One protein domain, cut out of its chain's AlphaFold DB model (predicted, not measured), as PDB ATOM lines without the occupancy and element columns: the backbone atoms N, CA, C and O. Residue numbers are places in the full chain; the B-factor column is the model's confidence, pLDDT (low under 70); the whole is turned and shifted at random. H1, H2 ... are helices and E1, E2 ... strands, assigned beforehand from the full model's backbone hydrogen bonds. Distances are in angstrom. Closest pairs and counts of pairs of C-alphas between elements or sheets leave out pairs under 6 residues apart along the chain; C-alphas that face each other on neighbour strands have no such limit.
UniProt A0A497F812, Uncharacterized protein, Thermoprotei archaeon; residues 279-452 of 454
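Overview. This is residues 279 to 452 of the 454 residues of an uncharacterized protein of Thermoprotei archaeon (UniProt A0A497F812). A twisted seven-stranded sheet has three helices, H1, H4 and H3, over one face and no named helix on the other; H7 packs on H3 and, with H6, makes a helical hairpin that is not on the sheet, H6 being the element farthest from the middle of the domain. The printed part has 174 residues, with seven named helices and seven named strands in the order E1 H1 H2 E2 E3 E4 E5 H3 E6 E7 H4 H5 H6 H7. The mixed sheet runs E1 E2 E3 E4 E5 E7 E6, and the class is mixed, helices and strands. The whole is compact, with a radius of gyration of the C-alphas of 15.1 A, and only just elongated, spanning 47 by 31 by 31 A.

Along the chain. Find C-alpha 283 at (-8.440, 36.982, -2.528), where E1, residues 283 to 286, begins. The other strands are E2, 322 to 326; E3, 329 to 333; E4, 342 to 346; E5, 350 to 356, 19.3 A; E7, 385 to 391, 19.9 A; and E6, 377 to 381. The helices are H1, 291 to 309, 27.3 A; H4, 392 to 402, 15.6 A; H3, 360 to 374, 20.0 A; H2, 315 to 319; H5, 405 to 411; H6, 422 to 429; and H7, 435 to 450, 22.0 A, ending at C-alpha 450 at (-2.233, 50.881, 8.679).

Arrangement. Begin at edge strand E1, parallel to E2 with N 284 and O 323 2.9 A apart; E1, H1 H2, E2 is a strand-helix-strand unit with a left-handed crossover. E2 E3 E4 E5 form a meander of antiparallel hairpins, with N 324 and O 331 2.9 A, N 344 and O 330 2.9 A, N 354 and O 343 2.8 A. E7 is antiparallel to E5, N 353 and O 388 2.9 A, and to edge strand E6, N 387 and O 379 2.9 A. E5, H3, E6 is a split unit, E7 between its strands, with a right-handed crossover. On the same face, making two layers, H1 is over E2 and E3 at a height of 10.0 A, H4 over E5 at 8.8 A and H3 over E7 and E6 at 8.6 A. H1 touches H4, closest C-alphas Leu 300 and Ala 399, 4.8 A. H7 touches H3, Val 365 and Val 440, 5.9 A, and H6, Cys 428 and Cys 441, 5.8 A. H5 only just touches H2, Asp 317 and Thr 406, 6.2 A. Every O i to N i+4 pair is within hydrogen-bond range in H1, H2, H3 and H7; H4 has 2 of 7 and 5 of 8 O i to N i+3, H5 1 of 3 and 2 of 4, H6 3 of 4.

Size, cuts and confidence. Look for the farthest C-alphas at Glu 287 and Glu 430, 48.6 A apart. The printed part has no cut and no long link. Confidence is under 70 at residues 409 to 427, among others.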
ATOM      1  N   TRP A 279     -14.586  34.340  -0.894       89.62
ATOM      2  CA  TRP A 279     -13.849  35.561  -1.211       89.62
ATOM      3  C   TRP A 279     -13.567  36.360   0.063       89.62
ATOM      4  O   TRP A 279     -14.482  36.694   0.816       89.62
ATOM      5  N   VAL A 280     -12.296  36.687   0.278       92.81
ATOM      6  CA  VAL A 280     -11.804  37.630   1.283       92.81
ATOM      7  C   VAL A 280     -11.297  38.857   0.530       92.81
ATOM      8  O   VAL A 280     -10.160  38.899   0.062       92.81
ATOM      9  N   GLY A 281     -12.196  39.822   0.323       90.56
ATOM     10  CA  GLY A 281     -11.968  40.943  -0.591       90.56
ATOM     11  C   GLY A 281     -11.611  40.455  -1.994       90.56
ATOM     12  O   GLY A 281     -12.437  39.822  -2.644       90.56
ATOM     13  N   ARG A 282     -10.382  40.741  -2.444       89.06
ATOM     14  CA  ARG A 282      -9.862  40.356  -3.772       89.06
ATOM     15  C   ARG A 282      -9.127  39.004  -3.782       89.06
ATOM     16  O   ARG A 282      -8.542  38.632  -4.793       89.06
ATOM     17  N   ILE A 283      -9.140  38.265  -2.671       92.56
ATOM     18  CA  ILE A 283      -8.440  36.982  -2.528       92.56
ATOM     19  C   ILE A 283      -9.466  35.858  -2.414       92.56
ATOM     20  O   ILE A 283     -10.333  35.894  -1.539       92.56
ATOM     21  N   PHE A 284      -9.367  34.839  -3.264       89.94
ATOM     22  CA  PHE A 284     -10.161  33.626  -3.107       89.94
ATOM     23  C   PHE A 284      -9.465  32.654  -2.149       89.94
ATOM     24  O   PHE A 284      -8.304  32.312  -2.329       89.94
ATOM     25  N   VAL A 285     -10.165  32.198  -1.121       92.69
ATOM     26  CA  VAL A 285      -9.639  31.279  -0.108       92.69
ATOM     27  C   VAL A 285     -10.356  29.945  -0.248       92.69
ATOM     28  O   VAL A 285     -11.563  29.871  -0.010       92.69
ATOM     29  N   MET A 286      -9.629  28.897  -0.635       89.69
ATOM     30  CA  MET A 286     -10.180  27.546  -0.773       89.69
ATOM     31  C   MET A 286     -10.479  26.921   0.600       89.69
ATOM     32  O   MET A 286      -9.815  27.238   1.588       89.69
ATOM     33  N   GLU A 287     -11.473  26.028   0.678       87.88
ATOM     34  CA  GLU A 287     -11.898  25.388   1.944       87.88
ATOM     35  C   GLU A 287     -10.763  24.647   2.681       87.88
ATOM     36  O   GLU A 287     -10.809  24.535   3.902       87.88
ATOM     37  N   ASN A 288      -9.749  24.159   1.963       87.19
ATOM     38  CA  ASN A 288      -8.588  23.434   2.495       87.19
ATOM     39  C   ASN A 288      -7.418  24.335   2.943       87.19
ATOM     40  O   ASN A 288      -6.358  23.819   3.280       87.19
ATOM     41  N   THR A 289      -7.573  25.660   2.937       94.19
ATOM     42  CA  THR A 289      -6.495  26.599   3.301       94.19
ATOM     43  C   THR A 289      -6.181  26.578   4.805       94.19
ATOM     44  O   THR A 289      -7.097  26.635   5.626       94.19
ATOM     45  N   ASP A 290      -4.896  26.582   5.179       94.75
ATOM     46  CA  ASP A 290      -4.413  26.736   6.562       94.75
ATOM     47  C   ASP A 290      -4.966  28.027   7.190       94.75
ATOM     48  O   ASP A 290      -4.878  29.112   6.608       94.75
ATOM     49  N   GLU A 291      -5.512  27.931   8.406       94.69
ATOM     50  CA  GLU A 291      -6.158  29.049   9.109       94.69
ATOM     51  C   GLU A 291      -5.257  30.289   9.246       94.69
ATOM     52  O   GLU A 291      -5.749  31.422   9.199       94.69
ATOM     53  N   ARG A 292      -3.935  30.103   9.358       95.69
ATOM     54  CA  ARG A 292      -2.963  31.205   9.424       95.69
ATOM     55  C   ARG A 292      -2.907  31.978   8.105       95.69
ATOM     56  O   ARG A 292      -2.794  33.204   8.127       95.69
ATOM     57  N   LEU A 293      -3.044  31.292   6.967       96.94
ATOM     58  CA  LEU A 293      -3.124  31.923   5.645       96.94
ATOM     59  C   LEU A 293      -4.481  32.586   5.397       96.94
ATOM     60  O   LEU A 293      -4.537  33.623   4.739       96.94
ATOM     61  N   ILE A 294      -5.562  32.060   5.979       95.81
ATOM     62  CA  ILE A 294      -6.867  32.739   5.965       95.81
ATOM     63  C   ILE A 294      -6.764  34.090   6.689       95.81
ATOM     64  O   ILE A 294      -7.270  35.101   6.199       95.81
ATOM     65  N   GLU A 295      -6.105  34.134   7.851       96.06
ATOM     66  CA  GLU A 295      -5.904  35.386   8.587       96.06
ATOM     67  C   GLU A 295      -4.968  36.348   7.849       96.06
ATOM     68  O   GLU A 295      -5.268  37.537   7.739       96.06
ATOM     69  N   PHE A 296      -3.887  35.834   7.261       96.62
ATOM     70  CA  PHE A 296      -3.025  36.596   6.360       96.62
ATOM     71  C   PHE A 296      -3.817  37.238   5.211       96.62
ATOM     72  O   PHE A 296      -3.702  38.444   4.995       96.62
ATOM     73  N   ALA A 297      -4.678  36.475   4.527       96.88
ATOM     74  CA  ALA A 297      -5.505  36.979   3.433       96.88
ATOM     75  C   ALA A 297      -6.462  38.087   3.896       96.88
ATOM     76  O   ALA A 297      -6.633  39.089   3.202       96.88
ATOM     77  N   LYS A 298      -7.050  37.969   5.096       96.25
ATOM     78  CA  LYS A 298      -7.887  39.035   5.676       96.25
ATOM     79  C   LYS A 298      -7.089  40.303   5.935       96.25
ATOM     80  O   LYS A 298      -7.564  41.390   5.612       96.25
ATOM     81  N   VAL A 299      -5.900  40.181   6.521       96.19
ATOM     82  CA  VAL A 299      -5.048  41.336   6.819       96.19
ATOM     83  C   VAL A 299      -4.581  42.012   5.535       96.19
ATOM     84  O   VAL A 299      -4.722  43.227   5.415       96.19
ATOM     85  N   LEU A 300      -4.112  41.239   4.554       95.62
ATOM     86  CA  LEU A 300      -3.703  41.758   3.251       95.62
ATOM     87  C   LEU A 300      -4.872  42.434   2.526       95.62
ATOM     88  O   LEU A 300      -4.735  43.552   2.041       95.62
ATOM     89  N   SER A 301      -6.052  41.812   2.523       94.75
ATOM     90  CA  SER A 301      -7.241  42.399   1.907       94.75
ATOM     91  C   SER A 301      -7.645  43.725   2.557       94.75
ATOM     92  O   SER A 301      -8.052  44.639   1.842       94.75
ATOM     93  N   LYS A 302      -7.558  43.851   3.889       94.00
ATOM     94  CA  LYS A 302      -7.818  45.130   4.567       94.00
ATOM     95  C   LYS A 302      -6.744  46.169   4.245       94.00
ATOM     96  O   LYS A 302      -7.073  47.343   4.103       94.00
ATOM     97  N   ALA A 303      -5.484  45.748   4.135       92.25
ATOM     98  CA  ALA A 303      -4.383  46.621   3.743       92.25
ATOM     99  C   ALA A 303      -4.613  47.208   2.348       92.25
ATOM    100  O   ALA A 303      -4.549  48.424   2.184       92.25
ATOM    101  N   TRP A 304      -5.013  46.376   1.384       91.38
ATOM    102  CA  TRP A 304      -5.388  46.842   0.053       91.38
ATOM    103  C   TRP A 304      -6.589  47.794   0.068       91.38
ATOM    104  O   TRP A 304      -6.563  48.831  -0.587       91.38
ATOM    105  N   GLU A 305      -7.631  47.499   0.848       89.94
ATOM    106  CA  GLU A 305      -8.788  48.394   0.969       89.94
ATOM    107  C   GLU A 305      -8.403  49.762   1.559       89.94
ATOM    108  O   GLU A 305      -8.889  50.805   1.116       89.94
ATOM    109  N   TYR A 306      -7.525  49.770   2.564       87.62
ATOM    110  CA  TYR A 306      -7.013  51.001   3.155       87.62
ATOM    111  C   TYR A 306      -6.142  51.776   2.162       87.62
ATOM    112  O   TYR A 306      -6.280  52.996   2.061       87.62
ATOM    113  N   GLY A 307      -5.284  51.088   1.407       83.19
ATOM    114  CA  GLY A 307      -4.441  51.707   0.391       83.19
ATOM    115  C   GLY A 307      -5.241  52.368  -0.737       83.19
ATOM    116  O   GLY A 307      -4.972  53.518  -1.084       83.19
ATOM    117  N   ASP A 308      -6.294  51.697  -1.209       81.94
ATOM    118  CA  ASP A 308      -7.226  52.208  -2.224       81.94
ATOM    119  C   ASP A 308      -7.935  53.486  -1.732       81.94
ATOM    120  O   ASP A 308      -7.894  54.541  -2.365       81.94
ATOM    121  N   LYS A 309      -8.482  53.451  -0.507       82.94
ATOM    122  CA  LYS A 309      -9.125  54.617   0.136       82.94
ATOM    123  C   LYS A 309      -8.177  55.789   0.372       82.94
ATOM    124  O   LYS A 309      -8.618  56.936   0.377       82.94
ATOM    125  N   SER A 310      -6.906  55.491   0.605       76.50
ATOM    126  CA  SER A 310      -5.870  56.487   0.878       76.50
ATOM    127  C   SER A 310      -5.201  57.000  -0.399       76.50
ATOM    128  O   SER A 310      -4.255  57.777  -0.311       76.50
ATOM    129  N   LEU A 311      -5.691  56.572  -1.574       76.31
ATOM    130  CA  LEU A 311      -5.205  56.964  -2.900       76.31
ATOM    131  C   LEU A 311      -3.699  56.735  -3.084       76.31
ATOM    132  O   LEU A 311      -3.047  57.438  -3.855       76.31
ATOM    133  N   ILE A 312      -3.140  55.753  -2.367       77.12
ATOM    134  CA  ILE A 312      -1.722  55.405  -2.500       77.12
ATOM    135  C   ILE A 312      -1.466  54.469  -3.678       77.12
ATOM    136  O   ILE A 312      -0.299  54.307  -4.022       77.12
ATOM    137  N   TYR A 313      -2.517  53.884  -4.269       77.75
ATOM    138  CA  TYR A 313      -2.492  53.043  -5.471       77.75
ATOM    139  C   TYR A 313      -3.012  53.820  -6.680       77.75
ATOM    140  O   TYR A 313      -3.972  54.585  -6.556       77.75
ATOM    141  N   ALA A 314      -2.420  53.600  -7.855       73.31
ATOM    142  CA  ALA A 314      -3.063  54.002  -9.095       73.31
ATOM    143  C   ALA A 314      -4.299  53.109  -9.323       73.31
ATOM    144  O   ALA A 314      -4.264  51.928  -8.959       73.31
ATOM    145  N   PRO A 315      -5.396  53.636  -9.898       73.00
ATOM    146  CA  PRO A 315      -6.607  52.853 -10.139       73.00
ATOM    147  C   PRO A 315      -6.348  51.550 -10.907       73.00
ATOM    148  O   PRO A 315      -6.870  50.503 -10.532       73.00
ATOM    149  N   GLU A 316      -5.495  51.599 -11.929       69.25
ATOM    150  CA  GLU A 316      -5.145  50.452 -12.769       69.25
ATOM    151  C   GLU A 316      -4.361  49.382 -11.987       69.25
ATOM    152  O   GLU A 316      -4.615  48.185 -12.136       69.25
ATOM    153  N   ASP A 317      -3.455  49.805 -11.098       72.69
ATOM    154  CA  ASP A 317      -2.679  48.900 -10.244       72.69
ATOM    155  C   ASP A 317      -3.570  48.253  -9.179       72.69
ATOM    156  O   ASP A 317      -3.434  47.067  -8.877       72.69
ATOM    157  N   ALA A 318      -4.524  49.016  -8.638       77.31
ATOM    158  CA  ALA A 318      -5.499  48.510  -7.687       77.31
ATOM    159  C   ALA A 318      -6.397  47.443  -8.334       77.31
ATOM    160  O   ALA A 318      -6.582  46.372  -7.751       77.31
ATOM    161  N   GLU A 319      -6.936  47.687  -9.532       75.94
ATOM    162  CA  GLU A 319      -7.790  46.725 -10.248       75.94
ATOM    163  C   GLU A 319      -7.093  45.385 -10.521       75.94
ATOM    164  O   GLU A 319      -7.743  44.339 -10.514       75.94
ATOM    165  N   ALA A 320      -5.771  45.403 -10.695       76.44
ATOM    166  CA  ALA A 320      -4.966  44.208 -10.912       76.44
ATOM    167  C   ALA A 320      -4.752  43.353  -9.647       76.44
ATOM    168  O   ALA A 320      -4.365  42.188  -9.765       76.44
ATOM    169  N   LEU A 321      -4.986  43.893  -8.445       86.62
ATOM    170  CA  LEU A 321      -4.747  43.170  -7.197       86.62
ATOM    171  C   LEU A 321      -5.700  42.001  -7.015       86.62
ATOM    172  O   LEU A 321      -6.921  42.128  -7.112       86.62
ATOM    173  N   GLY A 322      -5.137  40.872  -6.618       88.44
ATOM    174  CA  GLY A 322      -5.921  39.702  -6.282       88.44
ATOM    175  C   GLY A 322      -5.045  38.525  -5.923       88.44
ATOM    176  O   GLY A 322      -3.821  38.619  -5.872       88.44
ATOM    177  N   GLY A 323      -5.671  37.393  -5.654       89.62
ATOM    178  CA  GLY A 323      -4.916  36.183  -5.399       89.62
ATOM    179  C   GLY A 323      -5.784  35.017  -4.995       89.62
ATOM    180  O   GLY A 323      -7.011  35.108  -4.927       89.62
ATOM    181  N   ILE A 324      -5.114  33.916  -4.706       89.00
ATOM    182  CA  ILE A 324      -5.744  32.695  -4.237       89.00
ATOM    183  C   ILE A 324      -4.897  32.051  -3.152       89.00
ATOM    184  O   ILE A 324      -3.676  31.989  -3.268       89.00
ATOM    185  N   CYS A 325      -5.555  31.564  -2.110       93.31
ATOM    186  CA  CYS A 325      -4.944  30.774  -1.053       93.31
ATOM    187  C   CYS A 325      -5.561  29.380  -1.032       93.31
ATOM    188  O   CYS A 325      -6.779  29.236  -1.186       93.31
ATOM    189  N   TYR A 326      -4.707  28.374  -0.872       89.19
ATOM    190  CA  TYR A 326      -5.070  26.963  -0.851       89.19
ATOM    191  C   TYR A 326      -3.980  26.152  -0.153       89.19
ATOM    192  O   TYR A 326      -2.802  26.511  -0.200       89.19
ATOM    193  N   ASP A 327      -4.383  25.079   0.530       90.50
ATOM    194  CA  ASP A 327      -3.501  24.270   1.378       90.50
ATOM    195  C   ASP A 327      -2.626  25.151   2.288       90.50
ATOM    196  O   ASP A 327      -3.125  25.878   3.145       90.50
ATOM    197  N   ASN A 328      -1.313  25.130   2.081       92.94
ATOM    198  CA  ASN A 328      -0.330  25.888   2.833       92.94
ATOM    199  C   ASN A 328       0.336  26.999   2.003       92.94
ATOM    200  O   ASN A 328       1.448  27.406   2.336       92.94
ATOM    201  N   LYS A 329      -0.298  27.512   0.943       94.38
ATOM    202  CA  LYS A 329       0.253  28.622   0.152       94.38
ATOM    203  C   LYS A 329      -0.787  29.645  -0.303       94.38
ATOM    204  O   LYS A 329      -1.974  29.355  -0.425       94.38
ATOM    205  N   CYS A 330      -0.313  30.856  -0.575       93.38
ATOM    206  CA  CYS A 330      -1.042  31.889  -1.296       93.38
ATOM    207  C   CYS A 330      -0.234  32.346  -2.510       93.38
ATOM    208  O   CYS A 330       0.972  32.567  -2.419       93.38
ATOM    209  N   GLU A 331      -0.925  32.539  -3.624       90.88
ATOM    210  CA  GLU A 331      -0.405  33.123  -4.852       90.88
ATOM    211  C   GLU A 331      -1.113  34.455  -5.088       90.88
ATOM    212  O   GLU A 331      -2.340  34.502  -5.210       90.88
ATOM    213  N   LEU A 332      -0.352  35.542  -5.124       90.00
ATOM    214  CA  LEU A 332      -0.881  36.898  -5.046       90.00
ATOM    215  C   LEU A 332      -0.352  37.736  -6.201       90.00
ATOM    216  O   LEU A 332       0.841  37.736  -6.480       90.00
ATOM    217  N   ARG A 333      -1.218  38.527  -6.817       86.62
ATOM    218  CA  ARG A 333      -0.818  39.657  -7.645       86.62
ATOM    219  C   ARG A 333      -0.802  40.891  -6.755       86.62
ATOM    220  O   ARG A 333      -1.856  41.373  -6.346       86.62
ATOM    221  N   VAL A 334       0.399  41.341  -6.403       83.50
ATOM    222  CA  VAL A 334       0.626  42.481  -5.498       83.50
ATOM    223  C   VAL A 334       1.049  43.749  -6.244       83.50
ATOM    224  O   VAL A 334       1.288  44.757  -5.596       83.50
ATOM    225  N   GLY A 335       1.122  43.722  -7.577       73.06
ATOM    226  CA  GLY A 335       1.481  44.857  -8.428       73.06
ATOM    227  C   GLY A 335       1.040  44.667  -9.877       73.06
ATOM    228  O   GLY A 335       0.444  43.640 -10.232       73.06
ATOM    229  N   SER A 336       1.290  45.678 -10.706       59.44
ATOM    230  CA  SER A 336       0.869  45.693 -12.109       59.44
ATOM    231  C   SER A 336       1.868  45.072 -13.070       59.44
ATOM    232  O   SER A 336       1.456  44.770 -14.192       59.44
ATOM    233  N   ALA A 337       3.101  44.790 -12.624       55.47
ATOM    234  CA  ALA A 337       4.059  43.980 -13.369       55.47
ATOM    235  C   ALA A 337       3.350  42.729 -13.910       55.47
ATOM    236  O   ALA A 337       2.804  41.917 -13.150       55.47
ATOM    237  N   GLU A 338       3.250  42.639 -15.242       51.12
ATOM    238  CA  GLU A 338       2.596  41.512 -15.897       51.12
ATOM    239  C   GLU A 338       3.258  40.228 -15.384       51.12
ATOM    240  O   GLU A 338       4.474  40.175 -15.224       51.12
ATOM    241  N   GLY A 339       2.463  39.203 -15.057       51.31
ATOM    242  CA  GLY A 339       3.010  37.864 -14.854       51.31
ATOM    243  C   GLY A 339       3.409  37.380 -13.488       51.31
ATOM    244  O   GLY A 339       3.220  36.198 -13.201       51.31
ATOM    245  N   HIS A 340       3.983  38.261 -12.686       61.31
ATOM    246  CA  HIS A 340       4.745  37.877 -11.512       61.31
ATOM    247  C   HIS A 340       3.818  37.765 -10.298       61.31
ATOM    248  O   HIS A 340       3.276  38.750  -9.792       61.31
ATOM    249  N   ARG A 341       3.578  36.526  -9.854       75.00
ATOM    250  CA  ARG A 341       2.820  36.256  -8.634       75.00
ATOM    251  C   ARG A 341       3.780  36.221  -7.458       75.00
ATOM    252  O   ARG A 341       4.757  35.487  -7.465       75.00
ATOM    253  N   THR A 342       3.471  36.979  -6.418       88.50
ATOM    254  CA  THR A 342       4.098  36.779  -5.119       88.50
ATOM    255  C   THR A 342       3.598  35.478  -4.518       88.50
ATOM    256  O   THR A 342       2.386  35.271  -4.404       88.50
ATOM    257  N   HIS A 343       4.519  34.615  -4.112       90.94
ATOM    258  CA  HIS A 343       4.187  33.364  -3.448       90.94
ATOM    259  C   HIS A 343       4.481  33.455  -1.959       90.94
ATOM    260  O   HIS A 343       5.564  33.855  -1.544       90.94
ATOM    261  N   VAL A 344       3.507  33.051  -1.150       95.19
ATOM    262  CA  VAL A 344       3.640  32.944   0.301       95.19
ATOM    263  C   VAL A 344       3.369  31.499   0.674       95.19
ATOM    264  O   VAL A 344       2.224  31.065   0.635       95.19
ATOM    265  N   THR A 345       4.412  30.743   1.011       94.94
ATOM    266  CA  THR A 345       4.302  29.324   1.376       94.94
ATOM    267  C   THR A 345       4.585  29.139   2.856       94.94
ATOM    268  O   THR A 345       5.672  29.439   3.345       94.94
ATOM    269  N   LEU A 346       3.609  28.601   3.569       94.62
ATOM    270  CA  LEU A 346       3.666  28.314   4.987       94.62
ATOM    271  C   LEU A 346       4.203  26.902   5.232       94.62
ATOM    272  O   LEU A 346       3.752  25.915   4.653       94.62
ATOM    273  N   ARG A 347       5.176  26.810   6.127       92.00
ATOM    274  CA  ARG A 347       5.715  25.567   6.677       92.00
ATOM    275  C   ARG A 347       5.532  25.594   8.193       92.00
ATOM    276  O   ARG A 347       5.073  26.588   8.754       92.00
ATOM    277  N   ASP A 348       5.875  24.502   8.866       85.62
ATOM    278  CA  ASP A 348       5.592  24.336  10.299       85.62
ATOM    279  C   ASP A 348       6.101  25.510  11.152       85.62
ATOM    280  O   ASP A 348       5.349  26.055  11.963       85.62
ATOM    281  N   SER A 349       7.348  25.942  10.928       91.81
ATOM    282  CA  SER A 349       8.011  27.006  11.699       91.81
ATOM    283  C   SER A 349       8.414  28.238  10.889       91.81
ATOM    284  O   SER A 349       8.862  29.226  11.468       91.81
ATOM    285  N   GLU A 350       8.283  28.197   9.565       95.25
ATOM    286  CA  GLU A 350       8.746  29.257   8.668       95.25
ATOM    287  C   GLU A 350       7.712  29.578   7.586       95.25
ATOM    288  O   GLU A 350       6.886  28.747   7.216       95.25
ATOM    289  N   VAL A 351       7.784  30.792   7.058       95.81
ATOM    290  CA  VAL A 351       7.060  31.251   5.877       95.81
ATOM    291  C   VAL A 351       8.088  31.630   4.833       95.81
ATOM    292  O   VAL A 351       8.987  32.425   5.099       95.81
ATOM    293  N   LYS A 352       7.937  31.080   3.636       95.38
ATOM    294  CA  LYS A 352       8.688  31.506   2.462       95.38
ATOM    295  C   LYS A 352       7.894  32.553   1.703       95.38
ATOM    296  O   LYS A 352       6.723  32.322   1.416       95.38
ATOM    297  N   VAL A 353       8.535  33.672   1.387       94.31
ATOM    298  CA  VAL A 353       7.978  34.749   0.564       94.31
ATOM    299  C   VAL A 353       8.855  34.895  -0.672       94.31
ATOM    300  O   VAL A 353      10.046  35.171  -0.545       94.31
ATOM    301  N   GLU A 354       8.270  34.695  -1.844       91.12
ATOM    302  CA  GLU A 354       8.919  34.863  -3.146       91.12
ATOM    303  C   GLU A 354       8.220  36.035  -3.839       91.12
ATOM    304  O   GLU A 354       7.115  35.885  -4.357       91.12
ATOM    305  N   TYR A 355       8.812  37.222  -3.751       89.06
ATOM    306  CA  TYR A 355       8.349  38.427  -4.431       89.06
ATOM    307  C   TYR A 355       9.155  38.578  -5.714       89.06
ATOM    308  O   TYR A 355      10.380  38.592  -5.651       89.06
ATOM    309  N   TYR A 356       8.494  38.687  -6.861       83.69
ATOM    310  CA  TYR A 356       9.187  38.777  -8.138       83.69
ATOM    311  C   TYR A 356       8.964  40.139  -8.781       83.69
ATOM    312  O   TYR A 356       7.822  40.539  -8.996       83.69
ATOM    313  N   ASP A 357      10.062  40.799  -9.128       79.38
ATOM    314  CA  ASP A 357      10.096  42.124  -9.740       79.38
ATOM    315  C   ASP A 357      11.457  42.318 -10.419       79.38
ATOM    316  O   ASP A 357      12.476  41.811  -9.936       79.38
ATOM    317  N   THR A 358      11.474  43.016 -11.550       75.00
ATOM    318  CA  THR A 358      12.705  43.334 -12.282       75.00
ATOM    319  C   THR A 358      13.287  44.691 -11.887       75.00
ATOM    320  O   THR A 358      14.416  44.989 -12.273       75.00
ATOM    321  N   ASP A 359      12.567  45.495 -11.097       79.00
ATOM    322  CA  ASP A 359      13.045  46.767 -10.566       79.00
ATOM    323  C   ASP A 359      13.926  46.549  -9.319       79.00
ATOM    324  O   ASP A 359      13.480  46.144  -8.238       79.00
ATOM    325  N   ASP A 360      15.224  46.814  -9.476       81.44
ATOM    326  CA  ASP A 360      16.229  46.661  -8.419       81.44
ATOM    327  C   ASP A 360      15.988  47.589  -7.215       81.44
ATOM    328  O   ASP A 360      16.333  47.225  -6.083       81.44
ATOM    329  N   ASP A 361      15.410  48.775  -7.423       83.88
ATOM    330  CA  ASP A 361      15.141  49.729  -6.347       83.88
ATOM    331  C   ASP A 361      13.939  49.258  -5.519       83.88
ATOM    332  O   ASP A 361      14.011  49.236  -4.283       83.88
ATOM    333  N   VAL A 362      12.881  48.771  -6.176       85.25
ATOM    334  CA  VAL A 362      11.715  48.153  -5.516       85.25
ATOM    335  C   VAL A 362      12.134  46.910  -4.737       85.25
ATOM    336  O   VAL A 362      11.801  46.769  -3.556       85.25
ATOM    337  N   ASN A 363      12.952  46.045  -5.341       88.31
ATOM    338  CA  ASN A 363      13.495  44.857  -4.685       88.31
ATOM    339  C   ASN A 363      14.293  45.204  -3.416       88.31
ATOM    340  O   ASN A 363      14.172  44.533  -2.386       88.31
ATOM    341  N   GLN A 364      15.081  46.283  -3.436       89.81
ATOM    342  CA  GLN A 364      15.806  46.748  -2.251       89.81
ATOM    343  C   GLN A 364      14.882  47.264  -1.142       89.81
ATOM    344  O   GLN A 364      15.148  46.993   0.036       89.81
ATOM    345  N   VAL A 365      13.813  47.987  -1.486       90.00
ATOM    346  CA  VAL A 365      12.815  48.456  -0.510       90.00
ATOM    347  C   VAL A 365      12.077  47.265   0.103       90.00
ATOM    348  O   VAL A 365      12.037  47.136   1.329       90.00
ATOM    349  N   MET A 366      11.571  46.351  -0.727       92.31
ATOM    350  CA  MET A 366      10.852  45.151  -0.289       92.31
ATOM    351  C   MET A 366      11.707  44.271   0.622       92.31
ATOM    352  O   MET A 366      11.241  43.863   1.688       92.31
ATOM    353  N   LYS A 367      12.981  44.047   0.268       94.19
ATOM    354  CA  LYS A 367      13.939  43.338   1.126       94.19
ATOM    355  C   LYS A 367      14.021  43.977   2.513       94.19
ATOM    356  O   LYS A 367      13.840  43.282   3.509       94.19
ATOM    357  N   LYS A 368      14.275  45.288   2.584       93.44
ATOM    358  CA  LYS A 368      14.434  46.001   3.862       93.44
ATOM    359  C   LYS A 368      13.170  45.923   4.718       93.44
ATOM    360  O   LYS A 368      13.262  45.612   5.900       93.44
ATOM    361  N   LEU A 369      11.997  46.145   4.128       93.81
ATOM    362  CA  LEU A 369      10.730  46.105   4.861       93.81
ATOM    363  C   LEU A 369      10.382  44.691   5.353       93.81
ATOM    364  O   LEU A 369       9.879  44.538   6.466       93.81
ATOM    365  N   LEU A 370      10.663  43.649   4.563       95.38
ATOM    366  CA  LEU A 370      10.455  42.260   4.986       95.38
ATOM    367  C   LEU A 370      11.422  41.857   6.110       95.38
ATOM    368  O   LEU A 370      11.006  41.191   7.060       95.38
ATOM    369  N   GLU A 371      12.681  42.290   6.055       95.75
ATOM    370  CA  GLU A 371      13.656  42.073   7.134       95.75
ATOM    371  C   GLU A 371      13.240  42.801   8.428       95.75
ATOM    372  O   GLU A 371      13.233  42.191   9.496       95.75
ATOM    373  N   GLU A 372      12.812  44.063   8.335       92.88
ATOM    374  CA  GLU A 372      12.436  44.902   9.483       92.88
ATOM    375  C   GLU A 372      11.117  44.441  10.140       92.88
ATOM    376  O   GLU A 372      11.046  44.189  11.347       92.88
ATOM    377  N   PHE A 373      10.045  44.292   9.353       90.38
ATOM    378  CA  PHE A 373       8.708  43.995   9.880       90.38
ATOM    379  C   PHE A 373       8.434  42.499   9.986       90.38
ATOM    380  O   PHE A 373       7.880  42.048  10.990       90.38
ATOM    381  N   GLY A 374       8.835  41.725   8.981       90.12
ATOM    382  CA  GLY A 374       8.636  40.278   8.948       90.12
ATOM    383  C   GLY A 374       9.675  39.494   9.753       90.12
ATOM    384  O   GLY A 374       9.484  38.299   9.961       90.12
ATOM    385  N   ALA A 375      10.745  40.148  10.233       93.94
ATOM    386  CA  ALA A 375      11.922  39.484  10.807       93.94
ATOM    387  C   ALA A 375      12.483  38.399   9.867       93.94
ATOM    388  O   ALA A 375      12.933  37.337  10.306       93.94
ATOM    389  N   CYS A 376      12.382  38.645   8.561       95.62
ATOM    390  CA  CYS A 376      12.779  37.698   7.537       95.62
ATOM    391  C   CYS A 376      14.295  37.720   7.318       95.62
ATOM    392  O   CYS A 376      14.958  38.729   7.536       95.62
ATOM    393  N   SER A 377      14.840  36.612   6.826       96.25
ATOM    394  CA  SER A 377      16.149  36.566   6.174       96.25
ATOM    395  C   SER A 377      15.924  36.577   4.668       96.25
ATOM    396  O   SER A 377      15.316  35.637   4.150       96.25
ATOM    397  N   CYS A 378      16.398  37.614   3.978       94.94
ATOM    398  CA  CYS A 378      16.087  37.849   2.570       94.94
ATOM    399  C   CYS A 378      17.335  37.917   1.681       94.94
ATOM    400  O   CYS A 378      18.361  38.489   2.056       94.94
ATOM    401  N   SER A 379      17.219  37.408   0.459       91.88
ATOM    402  CA  SER A 379      18.182  37.579  -0.631       91.88
ATOM    403  C   SER A 379      17.502  38.215  -1.837       91.88
ATOM    404  O   SER A 379      16.342  37.928  -2.121       91.88
ATOM    405  N   ILE A 380      18.229  39.082  -2.542       86.50
ATOM    406  CA  ILE A 380      17.822  39.556  -3.868       86.50
ATOM    407  C   ILE A 380      18.527  38.675  -4.884       86.50
ATOM    408  O   ILE A 380      19.756  38.559  -4.858       86.50
ATOM    409  N   GLU A 381      17.748  38.064  -5.762       79.50
ATOM    410  CA  GLU A 381      18.271  37.388  -6.938       79.50
ATOM    411  C   GLU A 381      18.143  38.341  -8.124       79.50
ATOM    412  O   GLU A 381      17.055  38.830  -8.432       79.50
ATOM    413  N   PHE A 382      19.283  38.643  -8.750       59.50
ATOM    414  CA  PHE A 382      19.390  39.626  -9.828       59.50
ATOM    415  C   PHE A 382      18.372  39.340 -10.946       59.50
ATOM    416  O   PHE A 382      18.246  38.191 -11.379       59.50
ATOM    417  N   GLU A 383      17.645  40.376 -11.384       59.81
ATOM    418  CA  GLU A 383      16.572  40.315 -12.403       59.81
ATOM    419  C   GLU A 383      15.416  39.345 -12.088       59.81
ATOM    420  O   GLU A 383      14.625  39.016 -12.971       59.81
ATOM    421  N   THR A 384      15.316  38.854 -10.850       69.81
ATOM    422  CA  THR A 384      14.334  37.829 -10.471       69.81
ATOM    423  C   THR A 384      13.401  38.334  -9.375       69.81
ATOM    424  O   THR A 384      12.184  38.221  -9.519       69.81
ATOM    425  N   GLY A 385      13.950  38.902  -8.295       85.25
ATOM    426  CA  GLY A 385      13.162  39.472  -7.203       85.25
ATOM    427  C   GLY A 385      13.761  39.269  -5.810       85.25
ATOM    428  O   GLY A 385      14.971  39.090  -5.642       85.25
ATOM    429  N   VAL A 386      12.897  39.283  -4.793       89.69
ATOM    430  CA  VAL A 386      13.230  39.134  -3.374       89.69
ATOM    431  C   VAL A 386      12.711  37.802  -2.833       89.69
ATOM    432  O   VAL A 386      11.511  37.531  -2.823       89.69
ATOM    433  N   PHE A 387      13.624  37.006  -2.285       92.25
ATOM    434  CA  PHE A 387      13.343  35.696  -1.708       92.25
ATOM    435  C   PHE A 387      13.638  35.722  -0.217       92.25
ATOM    436  O   PHE A 387      14.772  35.951   0.202       92.25
ATOM    437  N   CYS A 388      12.615  35.492   0.596       94.69
ATOM    438  CA  CYS A 388      12.687  35.631   2.041       94.69
ATOM    439  C   CYS A 388      12.215  34.370   2.759       94.69
ATOM    440  O   CYS A 388      11.255  33.715   2.356       94.69
ATOM    441  N   THR A 389      12.857  34.077   3.889       96.69
ATOM    442  CA  THR A 389      12.362  33.118   4.883       96.69
ATOM    443  C   THR A 389      12.098  33.854   6.188       96.69
ATOM    444  O   THR A 389      13.005  34.463   6.753       96.69
ATOM    445  N   CYS A 390      10.859  33.812   6.659       96.12
ATOM    446  CA  CYS A 390      10.379  34.518   7.844       96.12
ATOM    447  C   CYS A 390       9.909  33.511   8.904       96.12
ATOM    448  O   CYS A 390       9.443  32.429   8.543       96.12
ATOM    449  N   PRO A 391       9.962  33.834  10.205       96.44
ATOM    450  CA  PRO A 391       9.299  33.032  11.231       96.44
ATOM    451  C   PRO A 391       7.783  32.933  10.983       96.44
ATOM    452  O   PRO A 391       7.142  33.922  10.621       96.44
ATOM    453  N   ALA A 392       7.185  31.752  11.167       93.25
ATOM    454  CA  ALA A 392       5.768  31.544  10.835       93.25
ATOM    455  C   ALA A 392       4.790  32.391  11.671       93.25
ATOM    456  O   ALA A 392       3.704  32.727  11.200       93.25
ATOM    457  N   ASP A 393       5.168  32.779  12.888       93.56
ATOM    458  CA  ASP A 393       4.394  33.681  13.749       93.56
ATOM    459  C   ASP A 393       4.385  35.138  13.251       93.56
ATOM    460  O   ASP A 393       3.527  35.923  13.658       93.56
ATOM    461  N   ARG A 394       5.277  35.486  12.314       93.69
ATOM    462  CA  ARG A 394       5.358  36.801  11.658       93.69
ATOM    463  C   ARG A 394       4.574  36.883  10.352       93.69
ATOM    464  O   ARG A 394       4.542  37.945   9.740       93.69
ATOM    465  N   LEU A 395       3.874  35.819   9.941       94.00
ATOM    466  CA  LEU A 395       3.063  35.809   8.714       94.00
ATOM    467  C   LEU A 395       2.099  37.008   8.637       94.00
ATOM    468  O   LEU A 395       1.950  37.630   7.588       94.00
ATOM    469  N   ARG A 396       1.481  37.376   9.765       93.31
ATOM    470  CA  ARG A 396       0.563  38.523   9.845       93.31
ATOM    471  C   ARG A 396       1.255  39.859   9.539       93.31
ATOM    472  O   ARG A 396       0.622  40.749   8.981       93.31
ATOM    473  N   ASP A 397       2.531  39.992   9.893       93.12
ATOM    474  CA  ASP A 397       3.333  41.202   9.686       93.12
ATOM    475  C   ASP A 397       3.866  41.326   8.250       93.12
ATOM    476  O   ASP A 397       4.162  42.431   7.801       93.12
ATOM    477  N   VAL A 398       3.928  40.216   7.507       94.50
ATOM    478  CA  VAL A 398       4.307  40.197   6.085       94.50
ATOM    479  C   VAL A 398       3.222  40.828   5.202       94.50
ATOM    480  O   VAL A 398       3.541  41.521   4.238       94.50
ATOM    481  N   ALA A 399       1.939  40.640   5.530       94.38
ATOM    482  CA  ALA A 399       0.819  41.127   4.714       94.38
ATOM    483  C   ALA A 399       0.849  42.650   4.450       94.38
ATOM    484  O   ALA A 399       0.762  43.045   3.285       94.38
ATOM    485  N   PRO A 400       1.018  43.525   5.462       92.06
ATOM    486  CA  PRO A 400       1.172  44.962   5.238       92.06
ATOM    487  C   PRO A 400       2.324  45.324   4.296       92.06
ATOM    488  O   PRO A 400       2.159  46.205   3.457       92.06
ATOM    489  N   VAL A 401       3.461  44.629   4.391       93.06
ATOM    490  CA  VAL A 401       4.625  44.886   3.528       93.06
ATOM    491  C   VAL A 401       4.298  44.557   2.072       93.06
ATOM    492  O   VAL A 401       4.508  45.386   1.194       93.06
ATOM    493  N   LEU A 402       3.696  43.391   1.816       92.25
ATOM    494  CA  LEU A 402       3.295  42.985   0.464       92.25
ATOM    495  C   LEU A 402       2.254  43.922  -0.161       92.25
ATOM    496  O   LEU A 402       2.224  44.075  -1.377       92.25
ATOM    497  N   SER A 403       1.423  44.582   0.649       90.44
ATOM    498  CA  SER A 403       0.444  45.553   0.146       90.44
ATOM    499  C   SER A 403       1.071  46.815  -0.453       90.44
ATOM    500  O   SER A 403       0.410  47.522  -1.209       90.44
ATOM    501  N   LEU A 404       2.326  47.124  -0.121       87.50
ATOM    502  CA  LEU A 404       2.986  48.335  -0.597       87.50
ATOM    503  C   LEU A 404       3.569  48.182  -2.002       87.50
ATOM    504  O   LEU A 404       3.663  49.190  -2.707       87.50
ATOM    505  N   ALA A 405       3.899  46.950  -2.407       84.25
ATOM    506  CA  ALA A 405       4.518  46.634  -3.695       84.25
ATOM    507  C   ALA A 405       3.760  47.238  -4.884       84.25
ATOM    508  O   ALA A 405       4.379  47.755  -5.800       84.25
ATOM    509  N   THR A 406       2.426  47.311  -4.805       71.19
ATOM    510  CA  THR A 406       1.493  47.782  -5.856       71.19
ATOM    511  C   THR A 406       1.800  49.153  -6.446       71.19
ATOM    512  O   THR A 406       1.177  49.590  -7.399       71.19
ATOM    513  N   SER A 407       2.673  49.906  -5.807       67.00
ATOM    514  CA  SER A 407       2.704  51.349  -5.957       67.00
ATOM    515  C   SER A 407       4.070  51.950  -5.673       67.00
ATOM    516  O   SER A 407       4.206  53.169  -5.668       67.00
ATOM    517  N   MET A 408       5.086  51.116  -5.439       71.31
ATOM    518  CA  MET A 408       6.451  51.595  -5.233       71.31
ATOM    519  C   MET A 408       7.039  52.163  -6.534       71.31
ATOM    520  O   MET A 408       7.621  53.246  -6.487       71.31
ATOM    521  N   ASP A 409       6.773  51.530  -7.683       57.75
ATOM    522  CA  ASP A 409       7.342  51.849  -9.009       57.75
ATOM    523  C   ASP A 409       7.214  53.328  -9.399       57.75
ATOM    524  O   ASP A 409       8.132  53.936  -9.947       57.75
ATOM    525  N   TYR A 410       6.079  53.957  -9.084       60.06
ATOM    526  CA  TYR A 410       5.866  55.376  -9.377       60.06
ATOM    527  C   TYR A 410       6.060  56.294  -8.166       60.06
ATOM    528  O   TYR A 410       6.090  57.515  -8.346       60.06
ATOM    529  N   ARG A 411       6.147  55.759  -6.940       63.62
ATOM    530  CA  ARG A 411       6.303  56.558  -5.710       63.62
ATOM    531  C   ARG A 411       7.746  56.832  -5.351       63.62
ATOM    532  O   ARG A 411       8.019  57.954  -4.926       63.62
ATOM    533  N   ILE A 412       8.645  55.870  -5.579       56.72
ATOM    534  CA  ILE A 412      10.085  56.024  -5.314       56.72
ATOM    535  C   ILE A 412      10.605  57.315  -5.973       56.72
ATOM    536  O   ILE A 412      11.387  58.055  -5.375       56.72
ATOM    537  N   PHE A 413      10.083  57.650  -7.160       55.31
ATOM    538  CA  PHE A 413      10.529  58.800  -7.948       55.31
ATOM    539  C   PHE A 413       9.583  60.018  -7.943       55.31
ATOM    540  O   PHE A 413      10.019  61.112  -8.307       55.31
ATOM    541  N   ASP A 414       8.321  59.897  -7.501       62.75
ATOM    542  CA  ASP A 414       7.361  61.017  -7.445       62.75
ATOM    543  C   ASP A 414       6.816  61.274  -6.030       62.75
ATOM    544  O   ASP A 414       5.743  60.824  -5.614       62.75
ATOM    545  N   LYS A 415       7.556  62.116  -5.301       62.44
ATOM    546  CA  LYS A 415       7.294  62.485  -3.902       62.44
ATOM    547  C   LYS A 415       5.969  63.224  -3.685       62.44
ATOM    548  O   LYS A 415       5.532  63.338  -2.541       62.44
ATOM    549  N   ALA A 416       5.341  63.753  -4.739       59.25
ATOM    550  CA  ALA A 416       4.058  64.450  -4.644       59.25
ATOM    551  C   ALA A 416       2.866  63.485  -4.523       59.25
ATOM    552  O   ALA A 416       1.784  63.903  -4.107       59.25
ATOM    553  N   LYS A 417       3.064  62.198  -4.840       60.91
ATOM    554  CA  LYS A 417       2.003  61.184  -4.869       60.91
ATOM    555  C   LYS A 417       1.684  60.534  -3.522       60.91
ATOM    556  O   LYS A 417       0.667  59.862  -3.419       60.91
ATOM    557  N   TRP A 418       2.417  60.841  -2.447       63.38
ATOM    558  CA  TRP A 418       1.982  60.561  -1.061       63.38
ATOM    559  C   TRP A 418       0.871  61.520  -0.580       63.38
ATOM    560  O   TRP A 418       0.805  61.891   0.595       63.38
ATOM    561  N   GLY A 419       0.017  61.969  -1.504       53.41
ATOM    562  CA  GLY A 419      -0.917  63.090  -1.401       53.41
ATOM    563  C   GLY A 419      -2.105  62.857  -0.467       53.41
ATOM    564  O   GLY A 419      -3.251  62.911  -0.891       53.41
ATOM    565  N   THR A 420      -1.822  62.623   0.812       52.81
ATOM    566  CA  THR A 420      -2.691  62.796   1.997       52.81
ATOM    567  C   THR A 420      -1.870  62.725   3.299       52.81
ATOM    568  O   THR A 420      -2.324  63.193   4.341       52.81
ATOM    569  N   TYR A 421      -0.626  62.228   3.235       58.72
ATOM    570  CA  TYR A 421       0.270  61.975   4.372       58.72
ATOM    571  C   TYR A 421       1.427  62.983   4.485       58.72
ATOM    572  O   TYR A 421       2.495  62.656   4.998       58.72
ATOM    573  N   LEU A 422       1.231  64.223   4.024       53.38
ATOM    574  CA  LEU A 422       2.275  65.263   3.936       53.38
ATOM    575  C   LEU A 422       3.086  65.466   5.231       53.38
ATOM    576  O   LEU A 422       4.290  65.685   5.152       53.38
ATOM    577  N   ASN A 423       2.472  65.321   6.410       56.75
ATOM    578  CA  ASN A 423       3.188  65.454   7.686       56.75
ATOM    579  C   ASN A 423       4.207  64.316   7.923       56.75
ATOM    580  O   ASN A 423       5.264  64.560   8.492       56.75
ATOM    581  N   LEU A 424       3.926  63.090   7.454       59.31
ATOM    582  CA  LEU A 424       4.866  61.957   7.514       59.31
ATOM    583  C   LEU A 424       6.009  62.126   6.497       59.31
ATOM    584  O   LEU A 424       7.141  61.719   6.748       59.31
ATOM    585  N   VAL A 425       5.724  62.780   5.364       64.50
ATOM    586  CA  VAL A 425       6.704  63.072   4.305       64.50
ATOM    587  C   VAL A 425       7.789  64.042   4.789       64.50
ATOM    588  O   VAL A 425       8.951  63.888   4.407       64.50
ATOM    589  N   GLU A 426       7.444  65.032   5.619       65.19
ATOM    590  CA  GLU A 426       8.413  66.006   6.144       65.19
ATOM    591  C   GLU A 426       9.433  65.367   7.102       65.19
ATOM    592  O   GLU A 426      10.630  65.610   6.951       65.19
ATOM    593  N   GLU A 427       9.005  64.470   7.998       69.69
ATOM    594  CA  GLU A 427       9.913  63.768   8.925       69.69
ATOM    595  C   GLU A 427      10.927  62.863   8.207       69.69
ATOM    596  O   GLU A 427      12.080  62.747   8.634       69.69
ATOM    597  N   CYS A 428      10.509  62.230   7.107       73.69
ATOM    598  CA  CYS A 428      11.378  61.381   6.297       73.69
ATOM    599  C   CYS A 428      12.318  62.194   5.398       73.69
ATOM    600  O   CYS A 428      13.441  61.763   5.152       73.69
ATOM    601  N   ARG A 429      11.918  63.394   4.945       67.31
ATOM    602  CA  ARG A 429      12.751  64.267   4.091       67.31
ATOM    603  C   ARG A 429      14.040  64.736   4.764       67.31
ATOM    604  O   ARG A 429      15.034  64.923   4.072       67.31
ATOM    605  N   GLU A 430      14.037  64.922   6.080       61.62
ATOM    606  CA  GLU A 430      15.204  65.432   6.813       61.62
ATOM    607  C   GLU A 430      16.260  64.355   7.130       61.62
ATOM    608  O   GLU A 430      17.380  64.691   7.521       61.62
ATOM    609  N   LYS A 431      15.934  63.061   6.971       59.03
ATOM    610  CA  LYS A 431      16.731  61.940   7.509       59.03
ATOM    611  C   LYS A 431      17.406  61.031   6.476       59.03
ATOM    612  O   LYS A 431      18.207  60.191   6.877       59.03
ATOM    613  N   VAL A 432      17.124  61.184   5.184       66.06
ATOM    614  CA  VAL A 432      17.469  60.174   4.160       66.06
ATOM    615  C   VAL A 432      18.423  60.688   3.087       66.06
ATOM    616  O   VAL A 432      18.377  61.852   2.689       66.06
ATOM    617  N   ARG A 433      19.327  59.809   2.641       67.25
ATOM    618  CA  ARG A 433      20.450  60.124   1.738       67.25
ATOM    619  C   ARG A 433      20.159  59.815   0.270       67.25
ATOM    620  O   ARG A 433      20.876  60.317  -0.592       67.25
ATOM    621  N   ASN A 434      19.157  58.983  -0.008       78.38
ATOM    622  CA  ASN A 434      18.739  58.566  -1.349       78.38
ATOM    623  C   ASN A 434      17.240  58.206  -1.378       78.38
ATOM    624  O   ASN A 434      16.584  58.176  -0.334       78.38
ATOM    625  N   ASP A 435      16.705  57.955  -2.574       76.44
ATOM    626  CA  ASP A 435      15.273  57.707  -2.787       76.44
ATOM    627  C   ASP A 435      14.798  56.360  -2.202       76.44
ATOM    628  O   ASP A 435      13.675  56.275  -1.713       76.44
ATOM    629  N   ILE A 436      15.675  55.353  -2.111       80.50
ATOM    630  CA  ILE A 436      15.374  54.056  -1.472       80.50
ATOM    631  C   ILE A 436      15.166  54.223   0.037       80.50
ATOM    632  O   ILE A 436      14.194  53.730   0.599       80.50
ATOM    633  N   GLU A 437      16.082  54.910   0.726       82.25
ATOM    634  CA  GLU A 437      15.946  55.206   2.159       82.25
ATOM    635  C   GLU A 437      14.685  56.033   2.441       82.25
ATOM    636  O   GLU A 437      14.027  55.839   3.463       82.25
ATOM    637  N   TRP A 438      14.343  56.937   1.523       79.75
ATOM    638  CA  TRP A 438      13.132  57.741   1.612       79.75
ATOM    639  C   TRP A 438      11.860  56.888   1.496       79.75
ATOM    640  O   TRP A 438      10.990  57.014   2.361       79.75
ATOM    641  N   GLU A 439      11.768  55.991   0.507       82.50
ATOM    642  CA  GLU A 439      10.600  55.107   0.349       82.50
ATOM    643  C   GLU A 439      10.469  54.144   1.535       82.50
ATOM    644  O   GLU A 439       9.360  53.940   2.028       82.50
ATOM    645  N   VAL A 440      11.582  53.614   2.062       86.06
ATOM    646  CA  VAL A 440      11.574  52.772   3.274       86.06
ATOM    647  C   VAL A 440      10.995  53.536   4.466       86.06
ATOM    648  O   VAL A 440      10.078  53.039   5.111       86.06
ATOM    649  N   CYS A 441      11.458  54.765   4.722       85.44
ATOM    650  CA  CYS A 441      10.975  55.568   5.850       85.44
ATOM    651  C   CYS A 441       9.466  55.845   5.767       85.44
ATOM    652  O   CYS A 441       8.748  55.732   6.763       85.44
ATOM    653  N   ILE A 442       8.956  56.201   4.584       82.19
ATOM    654  CA  ILE A 442       7.522  56.480   4.448       82.19
ATOM    655  C   ILE A 442       6.709  55.187   4.517       82.19
ATOM    656  O   ILE A 442       5.666  55.162   5.169       82.19
ATOM    657  N   SER A 443       7.206  54.106   3.918       85.81
ATOM    658  CA  SER A 443       6.598  52.776   4.003       85.81
ATOM    659  C   SER A 443       6.469  52.295   5.449       85.81
ATOM    660  O   SER A 443       5.406  51.816   5.841       85.81
ATOM    661  N   GLU A 444       7.501  52.490   6.274       87.50
ATOM    662  CA  GLU A 444       7.462  52.197   7.711       87.50
ATOM    663  C   GLU A 444       6.333  52.961   8.408       87.50
ATOM    664  O   GLU A 444       5.518  52.372   9.122       87.50
ATOM    665  N   LYS A 445       6.236  54.271   8.155       84.81
ATOM    666  CA  LYS A 445       5.195  55.124   8.739       84.81
ATOM    667  C   LYS A 445       3.796  54.749   8.267       84.81
ATOM    668  O   LYS A 445       2.858  54.750   9.067       84.81
ATOM    669  N   TYR A 446       3.651  54.399   6.995       83.69
ATOM    670  CA  TYR A 446       2.395  53.899   6.453       83.69
ATOM    671  C   TYR A 446       1.987  52.586   7.128       83.69
ATOM    672  O   TYR A 446       0.842  52.463   7.553       83.69
ATOM    673  N   ILE A 447       2.908  51.631   7.295       87.62
ATOM    674  CA  ILE A 447       2.630  50.357   7.977       87.62
ATOM    675  C   ILE A 447       2.224  50.599   9.440       87.62
ATOM    676  O   ILE A 447       1.285  49.965   9.930       87.62
ATOM    677  N   GLU A 448       2.889  51.521  10.144       87.06
ATOM    678  CA  GLU A 448       2.525  51.925  11.510       87.06
ATOM    679  C   GLU A 448       1.095  52.483  11.596       87.06
ATOM    680  O   GLU A 448       0.362  52.158  12.535       87.06
ATOM    681  N   GLU A 449       0.684  53.302  10.627       84.25
ATOM    682  CA  GLU A 449      -0.675  53.845  10.564       84.25
ATOM    683  C   GLU A 449      -1.695  52.768  10.185       84.25
ATOM    684  O   GLU A 449      -2.704  52.598  10.869       84.25
ATOM    685  N   LEU A 450      -1.398  51.978   9.153       85.44
ATOM    686  CA  LEU A 450      -2.233  50.881   8.679       85.44
ATOM    687  C   LEU A 450      -2.546  49.890   9.808       85.44
ATOM    688  O   LEU A 450      -3.696  49.479   9.953       85.44
ATOM    689  N   ARG A 451      -1.563  49.567  10.660       86.44
ATOM    690  CA  ARG A 451      -1.727  48.696  11.842       86.44
ATOM    691  C   ARG A 451      -2.802  49.161  12.827       86.44
ATOM    692  O   ARG A 451      -3.296  48.345  13.598       86.44
ATOM    693  N   LYS A 452      -3.200  50.436  12.812       86.25
ATOM    694  CA  LYS A 452      -4.311  50.948  13.636       86.25
ATOM    695  C   LYS A 452      -5.685  50.579  13.069       86.25
ATOM    696  O   LYS A 452      -6.684  50.689  13.778       86.25
TER     697      LYS A 452